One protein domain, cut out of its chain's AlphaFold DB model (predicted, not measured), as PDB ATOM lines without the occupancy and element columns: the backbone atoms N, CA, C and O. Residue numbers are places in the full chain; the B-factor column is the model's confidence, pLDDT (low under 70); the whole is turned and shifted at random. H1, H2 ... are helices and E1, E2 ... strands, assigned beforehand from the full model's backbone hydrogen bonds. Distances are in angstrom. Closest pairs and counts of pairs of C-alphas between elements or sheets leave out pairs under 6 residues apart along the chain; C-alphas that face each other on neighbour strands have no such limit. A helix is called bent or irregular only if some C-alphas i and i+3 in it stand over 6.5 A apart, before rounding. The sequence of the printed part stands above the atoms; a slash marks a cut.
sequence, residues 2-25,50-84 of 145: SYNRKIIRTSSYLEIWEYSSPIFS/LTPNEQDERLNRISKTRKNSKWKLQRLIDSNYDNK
ATOM      1  N   SER A   2     -56.194  16.378  17.453       81.38
ATOM      2  CA  SER A   2     -56.680  17.713  17.841       81.38
ATOM      3  C   SER A   2     -56.098  18.135  19.190       81.38
ATOM      4  O   SER A   2     -55.872  17.299  20.061       81.38
ATOM      5  N   TYR A   3     -55.824  19.427  19.361       80.88
ATOM      6  CA  TYR A   3     -55.350  19.988  20.624       80.88
ATOM      7  C   TYR A   3     -56.025  21.328  20.914       80.88
ATOM      8  O   TYR A   3     -56.247  22.146  20.023       80.88
ATOM      9  N   ASN A   4     -56.347  21.562  22.180       85.69
ATOM     10  CA  ASN A   4     -56.899  22.820  22.692       85.69
ATOM     11  C   ASN A   4     -55.855  23.645  23.459       85.69
ATOM     12  O   ASN A   4     -56.076  24.823  23.727       85.69
ATOM     13  N   ARG A   5     -54.708  23.044  23.787       85.50
ATOM     14  CA  ARG A   5     -53.613  23.695  24.497       85.50
ATOM     15  C   ARG A   5     -52.294  23.469  23.773       85.50
ATOM     16  O   ARG A   5     -51.999  22.359  23.339       85.50
ATOM     17  N   LYS A   6     -51.487  24.521  23.662       85.50
ATOM     18  CA  LYS A   6     -50.114  24.454  23.155       85.50
ATOM     19  C   LYS A   6     -49.162  25.017  24.195       85.50
ATOM     20  O   LYS A   6     -49.296  26.168  24.596       85.50
ATOM     21  N   ILE A   7     -48.186  24.209  24.594       86.12
ATOM     22  CA  ILE A   7     -47.153  24.602  25.553       86.12
ATOM     23  C   ILE A   7     -45.858  24.854  24.784       86.12
ATOM     24  O   ILE A   7     -45.439  24.026  23.974       86.12
ATOM     25  N   ILE A   8     -45.237  26.008  25.012       82.75
ATOM     26  CA  ILE A   8     -43.934  26.366  24.454       82.75
ATOM     27  C   ILE A   8     -43.010  26.655  25.626       82.75
ATOM     28  O   ILE A   8     -43.292  27.527  26.442       82.75
ATOM     29  N   ARG A   9     -41.904  25.921  25.704       81.94
ATOM     30  CA  ARG A   9     -40.892  26.096  26.741       81.94
ATOM     31  C   ARG A   9     -39.649  26.730  26.128       81.94
ATOM     32  O   ARG A   9     -39.084  26.166  25.194       81.94
ATOM     33  N   THR A  10     -39.247  27.883  26.648       81.06
ATOM     34  CA  THR A  10     -37.936  28.491  26.390       81.06
ATOM     35  C   THR A  10     -37.036  28.278  27.611       81.06
ATOM     36  O   THR A  10     -37.443  27.671  28.606       81.06
ATOM     37  N   SER A  11     -35.787  28.731  27.524       75.56
ATOM     38  CA  SER A  11     -34.849  28.759  28.654       75.56
ATOM     39  C   SER A  11     -35.345  29.658  29.796       75.56
ATOM     40  O   SER A  11     -35.111  29.350  30.962       75.56
ATOM     41  N   SER A  12     -36.048  30.743  29.461       80.81
ATOM     42  CA  SER A  12     -36.433  31.814  30.382       80.81
ATOM     43  C   SER A  12     -37.881  31.743  30.871       80.81
ATOM     44  O   SER A  12     -38.161  32.202  31.975       80.81
ATOM     45  N   TYR A  13     -38.813  31.182  30.094       83.75
ATOM     46  CA  TYR A  13     -40.227  31.124  30.472       83.75
ATOM     47  C   TYR A  13     -40.977  29.948  29.831       83.75
ATOM     48  O   TYR A  13     -40.497  29.245  28.939       83.75
ATOM     49  N   LEU A  14     -42.205  29.738  30.306       86.81
ATOM     50  CA  LEU A  14     -43.140  28.754  29.775       86.81
ATOM     51  C   LEU A  14     -44.412  29.475  29.313       86.81
ATOM     52  O   LEU A  14     -45.104  30.100  30.111       86.81
ATOM     53  N   GLU A  15     -44.714  29.400  28.017       85.94
ATOM     54  CA  GLU A  15     -45.956  29.919  27.443       85.94
ATOM     55  C   GLU A  15     -46.994  28.801  27.344       85.94
ATOM     56  O   GLU A  15     -46.736  27.749  26.749       85.94
ATOM     57  N   ILE A  16     -48.200  29.064  27.846       88.50
ATOM     58  CA  ILE A  16     -49.363  28.192  27.677       88.50
ATOM     59  C   ILE A  16     -50.384  28.942  26.827       88.50
ATOM     60  O   ILE A  16     -50.894  29.984  27.223       88.50
ATOM     61  N   TRP A  17     -50.667  28.409  25.644       85.88
ATOM     62  CA  TRP A  17     -51.708  28.911  24.756       85.88
ATOM     63  C   TRP A  17     -52.936  28.033  24.899       85.88
ATOM     64  O   TRP A  17     -52.852  26.830  24.654       85.88
ATOM     65  N   GLU A  18     -54.061  28.637  25.252       87.25
ATOM     66  CA  GLU A  18     -55.360  27.974  25.316       87.25
ATOM     67  C   GLU A  18     -56.238  28.491  24.183       87.25
ATOM     68  O   GLU A  18     -56.377  29.698  23.977       87.25
ATOM     69  N   TYR A  19     -56.789  27.568  23.403       85.12
ATOM     70  CA  TYR A  19     -57.618  27.886  22.254       85.12
ATOM     71  C   TYR A  19     -59.080  27.634  22.594       85.12
ATOM     72  O   TYR A  19     -59.437  26.572  23.099       85.12
ATOM     73  N   SER A  20     -59.935  28.600  22.257       81.31
ATOM     74  CA  SER A  20     -61.389  28.490  22.415       81.31
ATOM     75  C   SER A  20     -62.002  27.376  21.561       81.31
ATOM     76  O   SER A  20     -63.076  26.874  21.870       81.31
ATOM     77  N   SER A  21     -61.330  26.990  20.476       83.06
ATOM     78  CA  SER A  21     -61.741  25.909  19.584       83.06
ATOM     79  C   SER A  21     -60.552  24.984  19.313       83.06
ATOM     80  O   SER A  21     -59.422  25.473  19.201       83.06
ATOM     81  N   PRO A  22     -60.772  23.660  19.211       80.94
ATOM     82  CA  PRO A  22     -59.694  22.700  19.014       80.94
ATOM     83  C   PRO A  22     -58.980  22.937  17.677       80.94
ATOM     84  O   PRO A  22     -59.614  23.093  16.634       80.94
ATOM     85  N   ILE A  23     -57.646  22.943  17.706       78.06
ATOM     86  CA  ILE A  23     -56.797  23.015  16.517       78.06
ATOM     87  C   ILE A  23     -56.482  21.597  16.060       78.06
ATOM     88  O   ILE A  23     -56.011  20.768  16.836       78.06
ATOM     89  N   PHE A  24     -56.694  21.325  14.780       76.88
ATOM     90  CA  PHE A  24     -56.343  20.052  14.166       76.88
ATOM     91  C   PHE A  24     -54.903  20.121  13.640       76.88
ATOM     92  O   PHE A  24     -54.604  20.915  12.749       76.88
ATOM     93  N   SER A  25     -53.996  19.316  14.206       58.56
ATOM     94  CA  SER A  25     -52.656  19.117  13.643       58.56
ATOM     95  C   SER A  25     -52.756  18.090  12.518       58.56
ATOM     96  O   SER A  25     -53.090  16.924  12.773       58.56
ATOM     97  N   LEU A  50     -59.613  44.881  -4.414       82.75
ATOM     98  CA  LEU A  50     -60.420  44.233  -3.376       82.75
ATOM     99  C   LEU A  50     -61.517  45.166  -2.859       82.75
ATOM    100  O   LEU A  50     -61.340  46.379  -2.780       82.75
ATOM    101  N   THR A  51     -62.636  44.582  -2.432       86.31
ATOM    102  CA  THR A  51     -63.663  45.336  -1.696       86.31
ATOM    103  C   THR A  51     -63.124  45.810  -0.336       86.31
ATOM    104  O   THR A  51     -62.229  45.160   0.216       86.31
ATOM    105  N   PRO A  52     -63.678  46.881   0.267       86.19
ATOM    106  CA  PRO A  52     -63.203  47.388   1.559       86.19
ATOM    107  C   PRO A  52     -63.169  46.324   2.670       86.19
ATOM    108  O   PRO A  52     -62.229  46.274   3.459       86.19
ATOM    109  N   ASN A  53     -64.150  45.414   2.688       85.94
ATOM    110  CA  ASN A  53     -64.203  44.320   3.658       85.94
ATOM    111  C   ASN A  53     -63.078  43.286   3.433       85.94
ATOM    112  O   ASN A  53     -62.388  42.877   4.364       85.94
ATOM    113  N   GLU A  54     -62.820  42.906   2.179       84.56
ATOM    114  CA  GLU A  54     -61.720  41.993   1.840       84.56
ATOM    115  C   GLU A  54     -60.334  42.615   2.093       84.56
ATOM    116  O   GLU A  54     -59.378  41.901   2.423       84.56
ATOM    117  N   GLN A  55     -60.208  43.936   1.933       85.81
ATOM    118  CA  GLN A  55     -59.000  44.683   2.286       85.81
ATOM    119  C   GLN A  55     -58.740  44.625   3.793       85.81
ATOM    120  O   GLN A  55     -57.615  44.305   4.191       85.81
ATOM    121  N   ASP A  56     -59.761  44.850   4.622       86.88
ATOM    122  CA  ASP A  56     -59.629  44.776   6.079       86.88
ATOM    123  C   ASP A  56     -59.255  43.362   6.548       86.88
ATOM    124  O   ASP A  56     -58.267  43.163   7.262       86.88
ATOM    125  N   GLU A  57     -59.928  42.329   6.034       86.38
ATOM    126  CA  GLU A  57     -59.543  40.940   6.302       86.38
ATOM    127  C   GLU A  57     -58.095  40.635   5.895       86.38
ATOM    128  O   GLU A  57     -57.398  39.831   6.531       86.38
ATOM    129  N   ARG A  58     -57.620  41.233   4.801       84.38
ATOM    130  CA  ARG A  58     -56.239  41.074   4.343       84.38
ATOM    131  C   ARG A  58     -55.260  41.780   5.279       84.38
ATOM    132  O   ARG A  58     -54.217  41.194   5.585       84.38
ATOM    133  N   LEU A  59     -55.584  42.972   5.773       88.19
ATOM    134  CA  LEU A  59     -54.791  43.680   6.782       88.19
ATOM    135  C   LEU A  59     -54.733  42.895   8.097       88.19
ATOM    136  O   LEU A  59     -53.641  42.686   8.633       88.19
ATOM    137  N   ASN A  60     -55.864  42.359   8.554       87.69
ATOM    138  CA  ASN A  60     -55.950  41.506   9.739       87.69
ATOM    139  C   ASN A  60     -55.082  40.248   9.598       87.69
ATOM    140  O   ASN A  60     -54.307  39.906  10.499       87.69
ATOM    141  N   ARG A  61     -55.118  39.597   8.428       84.94
ATOM    142  CA  ARG A  61     -54.228  38.469   8.108       84.94
ATOM    143  C   ARG A  61     -52.754  38.870   8.154       84.94
ATOM    144  O   ARG A  61     -51.966  38.185   8.804       84.94
ATOM    145  N   ILE A  62     -52.377  39.986   7.528       85.75
ATOM    146  CA  ILE A  62     -50.993  40.490   7.534       85.75
ATOM    147  C   ILE A  62     -50.527  40.800   8.961       85.75
ATOM    148  O   ILE A  62     -49.419  40.415   9.341       85.75
ATOM    149  N   SER A  63     -51.367  41.458   9.762       88.50
ATOM    150  CA  SER A  63     -51.087  41.780  11.162       88.50
ATOM    151  C   SER A  63     -50.836  40.514  11.985       88.50
ATOM    152  O   SER A  63     -49.797  40.388  12.640       88.50
ATOM    153  N   LYS A  64     -51.715  39.511  11.858       87.50
ATOM    154  CA  LYS A  64     -51.559  38.207  12.516       87.50
ATOM    155  C   LYS A  64     -50.268  37.505  12.091       87.50
ATOM    156  O   LYS A  64     -49.525  37.026  12.948       87.50
ATOM    157  N   THR A  65     -49.951  37.487  10.794       85.69
ATOM    158  CA  THR A  65     -48.697  36.911  10.283       85.69
ATOM    159  C   THR A  65     -47.473  37.626  10.853       85.69
ATOM    160  O   THR A  65     -46.554  36.962  11.326       85.69
ATOM    161  N   ARG A  66     -47.460  38.965  10.875       85.81
ATOM    162  CA  ARG A  66     -46.359  39.756  11.451       85.81
ATOM    163  C   ARG A  66     -46.181  39.479  12.942       85.81
ATOM    164  O   ARG A  66     -45.057  39.235  13.377       85.81
ATOM    165  N   LYS A  67     -47.279  39.449  13.707       88.81
ATOM    166  CA  LYS A  67     -47.270  39.111  15.139       88.81
ATOM    167  C   LYS A  67     -46.675  37.720  15.361       88.81
ATOM    168  O   LYS A  67     -45.755  37.571  16.156       88.81
ATOM    169  N   ASN A  68     -47.125  36.720  14.605       85.88
ATOM    170  CA  ASN A  68     -46.606  35.353  14.698       85.88
ATOM    171  C   ASN A  68     -45.114  35.258  14.347       85.88
ATOM    172  O   ASN A  68     -44.367  34.574  15.046       85.88
ATOM    173  N   SER A  69     -44.665  35.959  13.303       85.81
ATOM    174  CA  SER A  69     -43.246  36.026  12.938       85.81
ATOM    175  C   SER A  69     -42.400  36.658  14.043       85.81
ATOM    176  O   SER A  69     -41.327  36.139  14.344       85.81
ATOM    177  N   LYS A  70     -42.897  37.720  14.693       87.69
ATOM    178  CA  LYS A  70     -42.232  38.348  15.846       87.69
ATOM    179  C   LYS A  70     -42.065  37.359  17.001       87.69
ATOM    180  O   LYS A  70     -40.951  37.185  17.479       87.69
ATOM    181  N   TRP A  71     -43.134  36.664  17.400       87.19
ATOM    182  CA  TRP A  71     -43.062  35.650  18.464       87.19
ATOM    183  C   TRP A  71     -42.089  34.522  18.126       87.19
ATOM    184  O   TRP A  71     -41.319  34.081  18.973       87.19
ATOM    185  N   LYS A  72     -42.096  34.055  16.872       86.81
ATOM    186  CA  LYS A  72     -41.156  33.029  16.414       86.81
ATOM    187  C   LYS A  72     -39.708  33.508  16.525       86.81
ATOM    188  O   LYS A  72     -38.868  32.744  16.982       86.81
ATOM    189  N   LEU A  73     -39.432  34.746  16.118       86.06
ATOM    190  CA  LEU A  73     -38.100  35.337  16.217       86.06
ATOM    191  C   LEU A  73     -37.644  35.451  17.675       86.06
ATOM    192  O   LEU A  73     -36.537  35.036  17.986       86.06
ATOM    193  N   GLN A  74     -38.507  35.946  18.561       85.00
ATOM    194  CA  GLN A  74     -38.193  36.101  19.981       85.00
ATOM    195  C   GLN A  74     -37.835  34.764  20.635       85.00
ATOM    196  O   GLN A  74     -36.772  34.637  21.225       85.00
ATOM    197  N   ARG A  75     -38.650  33.725  20.412       85.06
ATOM    198  CA  ARG A  75     -38.365  32.373  20.915       85.06
ATOM    199  C   ARG A  75     -37.062  31.797  20.358       85.06
ATOM    200  O   ARG A  75     -36.378  31.057  21.052       85.06
ATOM    201  N   LEU A  76     -36.719  32.101  19.102       84.19
ATOM    202  CA  LEU A  76     -35.436  31.688  18.532       84.19
ATOM    203  C   LEU A  76     -34.265  32.398  19.210       84.19
ATOM    204  O   LEU A  76     -33.246  31.758  19.427       84.19
ATOM    205  N   ILE A  77     -34.397  33.680  19.540       83.38
ATOM    206  CA  ILE A  77     -33.357  34.413  20.265       83.38
ATOM    207  C   ILE A  77     -33.215  33.830  21.675       83.38
ATOM    208  O   ILE A  77     -32.130  33.393  22.025       83.38
ATOM    209  N   ASP A  78     -34.310  33.707  22.427       81.69
ATOM    210  CA  ASP A  78     -34.286  33.213  23.813       81.69
ATOM    211  C   ASP A  78     -33.687  31.800  23.935       81.69
ATOM    212  O   ASP A  78     -32.993  31.488  24.902       81.69
ATOM    213  N   SER A  79     -33.947  30.932  22.953       78.50
ATOM    214  CA  SER A  79     -33.442  29.555  22.963       78.50
ATOM    215  C   SER A  79     -32.015  29.396  22.435       78.50
ATOM    216  O   SER A  79     -31.413  28.360  22.707       78.50
ATOM    217  N   ASN A  80     -31.493  30.343  21.646       76.56
ATOM    218  CA  ASN A  80     -30.155  30.230  21.041       76.56
ATOM    219  C   ASN A  80     -29.135  31.221  21.615       76.56
ATOM    220  O   ASN A  80     -27.951  31.031  21.377       76.56
ATOM    221  N   TYR A  81     -29.563  32.258  22.339       76.62
ATOM    222  CA  TYR A  81     -28.659  33.234  22.938       76.62
ATOM    223  C   TYR A  81     -27.969  32.635  24.169       76.62
ATOM    224  O   TYR A  81     -28.598  32.388  25.198       76.62
ATOM    225  N   ASP A  82     -26.670  32.391  24.045       76.19
ATOM    226  CA  ASP A  82     -25.797  31.834  25.073       76.19
ATOM    227  C   ASP A  82     -24.449  32.582  25.137       76.19
ATOM    228  O   ASP A  82     -24.170  33.497  24.361       76.19
ATOM    229  N   ASN A  83     -23.565  32.170  26.049       77.06
ATOM    230  CA  ASN A  83     -22.248  32.796  26.223       77.06
ATOM    231  C   ASN A  83     -21.283  32.573  25.038       77.06
ATOM    232  O   ASN A  83     -20.160  33.073  25.065       77.06
ATOM    233  N   LYS A  84     -21.676  31.789  24.028       79.44
ATOM    234  CA  LYS A  84     -20.901  31.532  22.805       79.44
ATOM    235  C   LYS A  84     -21.446  32.321  21.614       79.44
ATOM    236  O   LYS A  84     -20.817  32.334  20.555       79.44
TER     237      LYS A  84
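What this domain is: This is residues 2 to 25 and 50 to 84 of the 145 residues of the protein "Rep protein" of Streptococcus suis (UniProt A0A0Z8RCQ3). A two-stranded hairpin, E1 and E2, and one long helix, H1, make an open V: the turn of the hairpin, residues 10 to 13, comes near the last turns of H1, residues 74 to 80, and from there the two arms spread apart. Most of H1 stands free, and the far end of the hairpin turns aside, with a bend in each strand, at residue 5 of E1 and at residue 21 of E2. The printed part has 59 residues with two named strands and one named helix, in the order E1, E2, H1; the sheet has the order E1 - E2 and is antiparallel, and the class is mixed, helices and strands. The whole is only just extended, close to loose, with a radius of gyration of the C-alphas of 15.9 A, and only just flat, with spans of 51 by 29 by 16 A.

How they stand to each other: The sheet is made of strand E1, residues 2 to 9, and strand E2, residues 14 to 24. They are antiparallel neighbours, with an angle of 164 degrees between their N-to-C directions, and they form a hairpin. Near the turn, the C-alphas of Arg 9 and Leu 14 face each other at 4.6 A, and at the other end the C-alphas of Ser 2 and Phe 24 face each other at 4.4 A. Among the backbone pairs within hydrogen-bond range are N 15 and O 8 at 2.8 A, N 6 and O 17 at 2.9 A, and N 23 and O 3 at 2.8 A. E1 bends by 61 degrees at residue 5. E2 bends by 103 degrees at residue 21. Around these bends, C-alphas 5 and 18 face each other at 4.7 A, and C-alphas 4 and 22 face each other at 4.6 A. Helix H1, residues 52 to 80, is apart from E1. Residues 51 to 57, of which 52 to 57 belong to H1, stand free, and so do residues 59 to 73 of H1. H1 is not bent, and in it every O i to N i+4 pair is within hydrogen-bond range.

Where its parts are: E1, residues 2 to 9, begins at C-alpha 2 at (-56.680, 17.713, 17.841) and is 20.0 A long from first to last C-alpha. E2, residues 14 to 24, begins at C-alpha 14 at (-43.140, 28.754, 29.775) and is 22.2 A long; with 11 residues it is the longest strand. H1, residues 52 to 80, is 42.0 A long and ends at C-alpha 80 at (-30.155, 30.230, 21.041). In the turn of the hairpin, C-alpha 10 is at (-37.936, 28.491, 26.390).

The domain as a whole: The two C-alphas farthest apart are those of Thr 51 and Asn 83, at 51.5 A. From the first printed C-alpha, that of Ser 2, to the last, that of Lys 84, it is 38.7 A. Without the stretches that stand free, the body has 37 residues and spans 42 by 34 by 15 A. The link from E1 to E2 is tight, with 4 residues. The link from E2 to H1 is across the cut: residues 26 to 49 are not printed, and C-alphas 25 and 50 are 31.3 A apart. The full chain has 145 residues. The mean pLDDT of the printed part is 83.5, and one printed residue, Ser 25, is under 70.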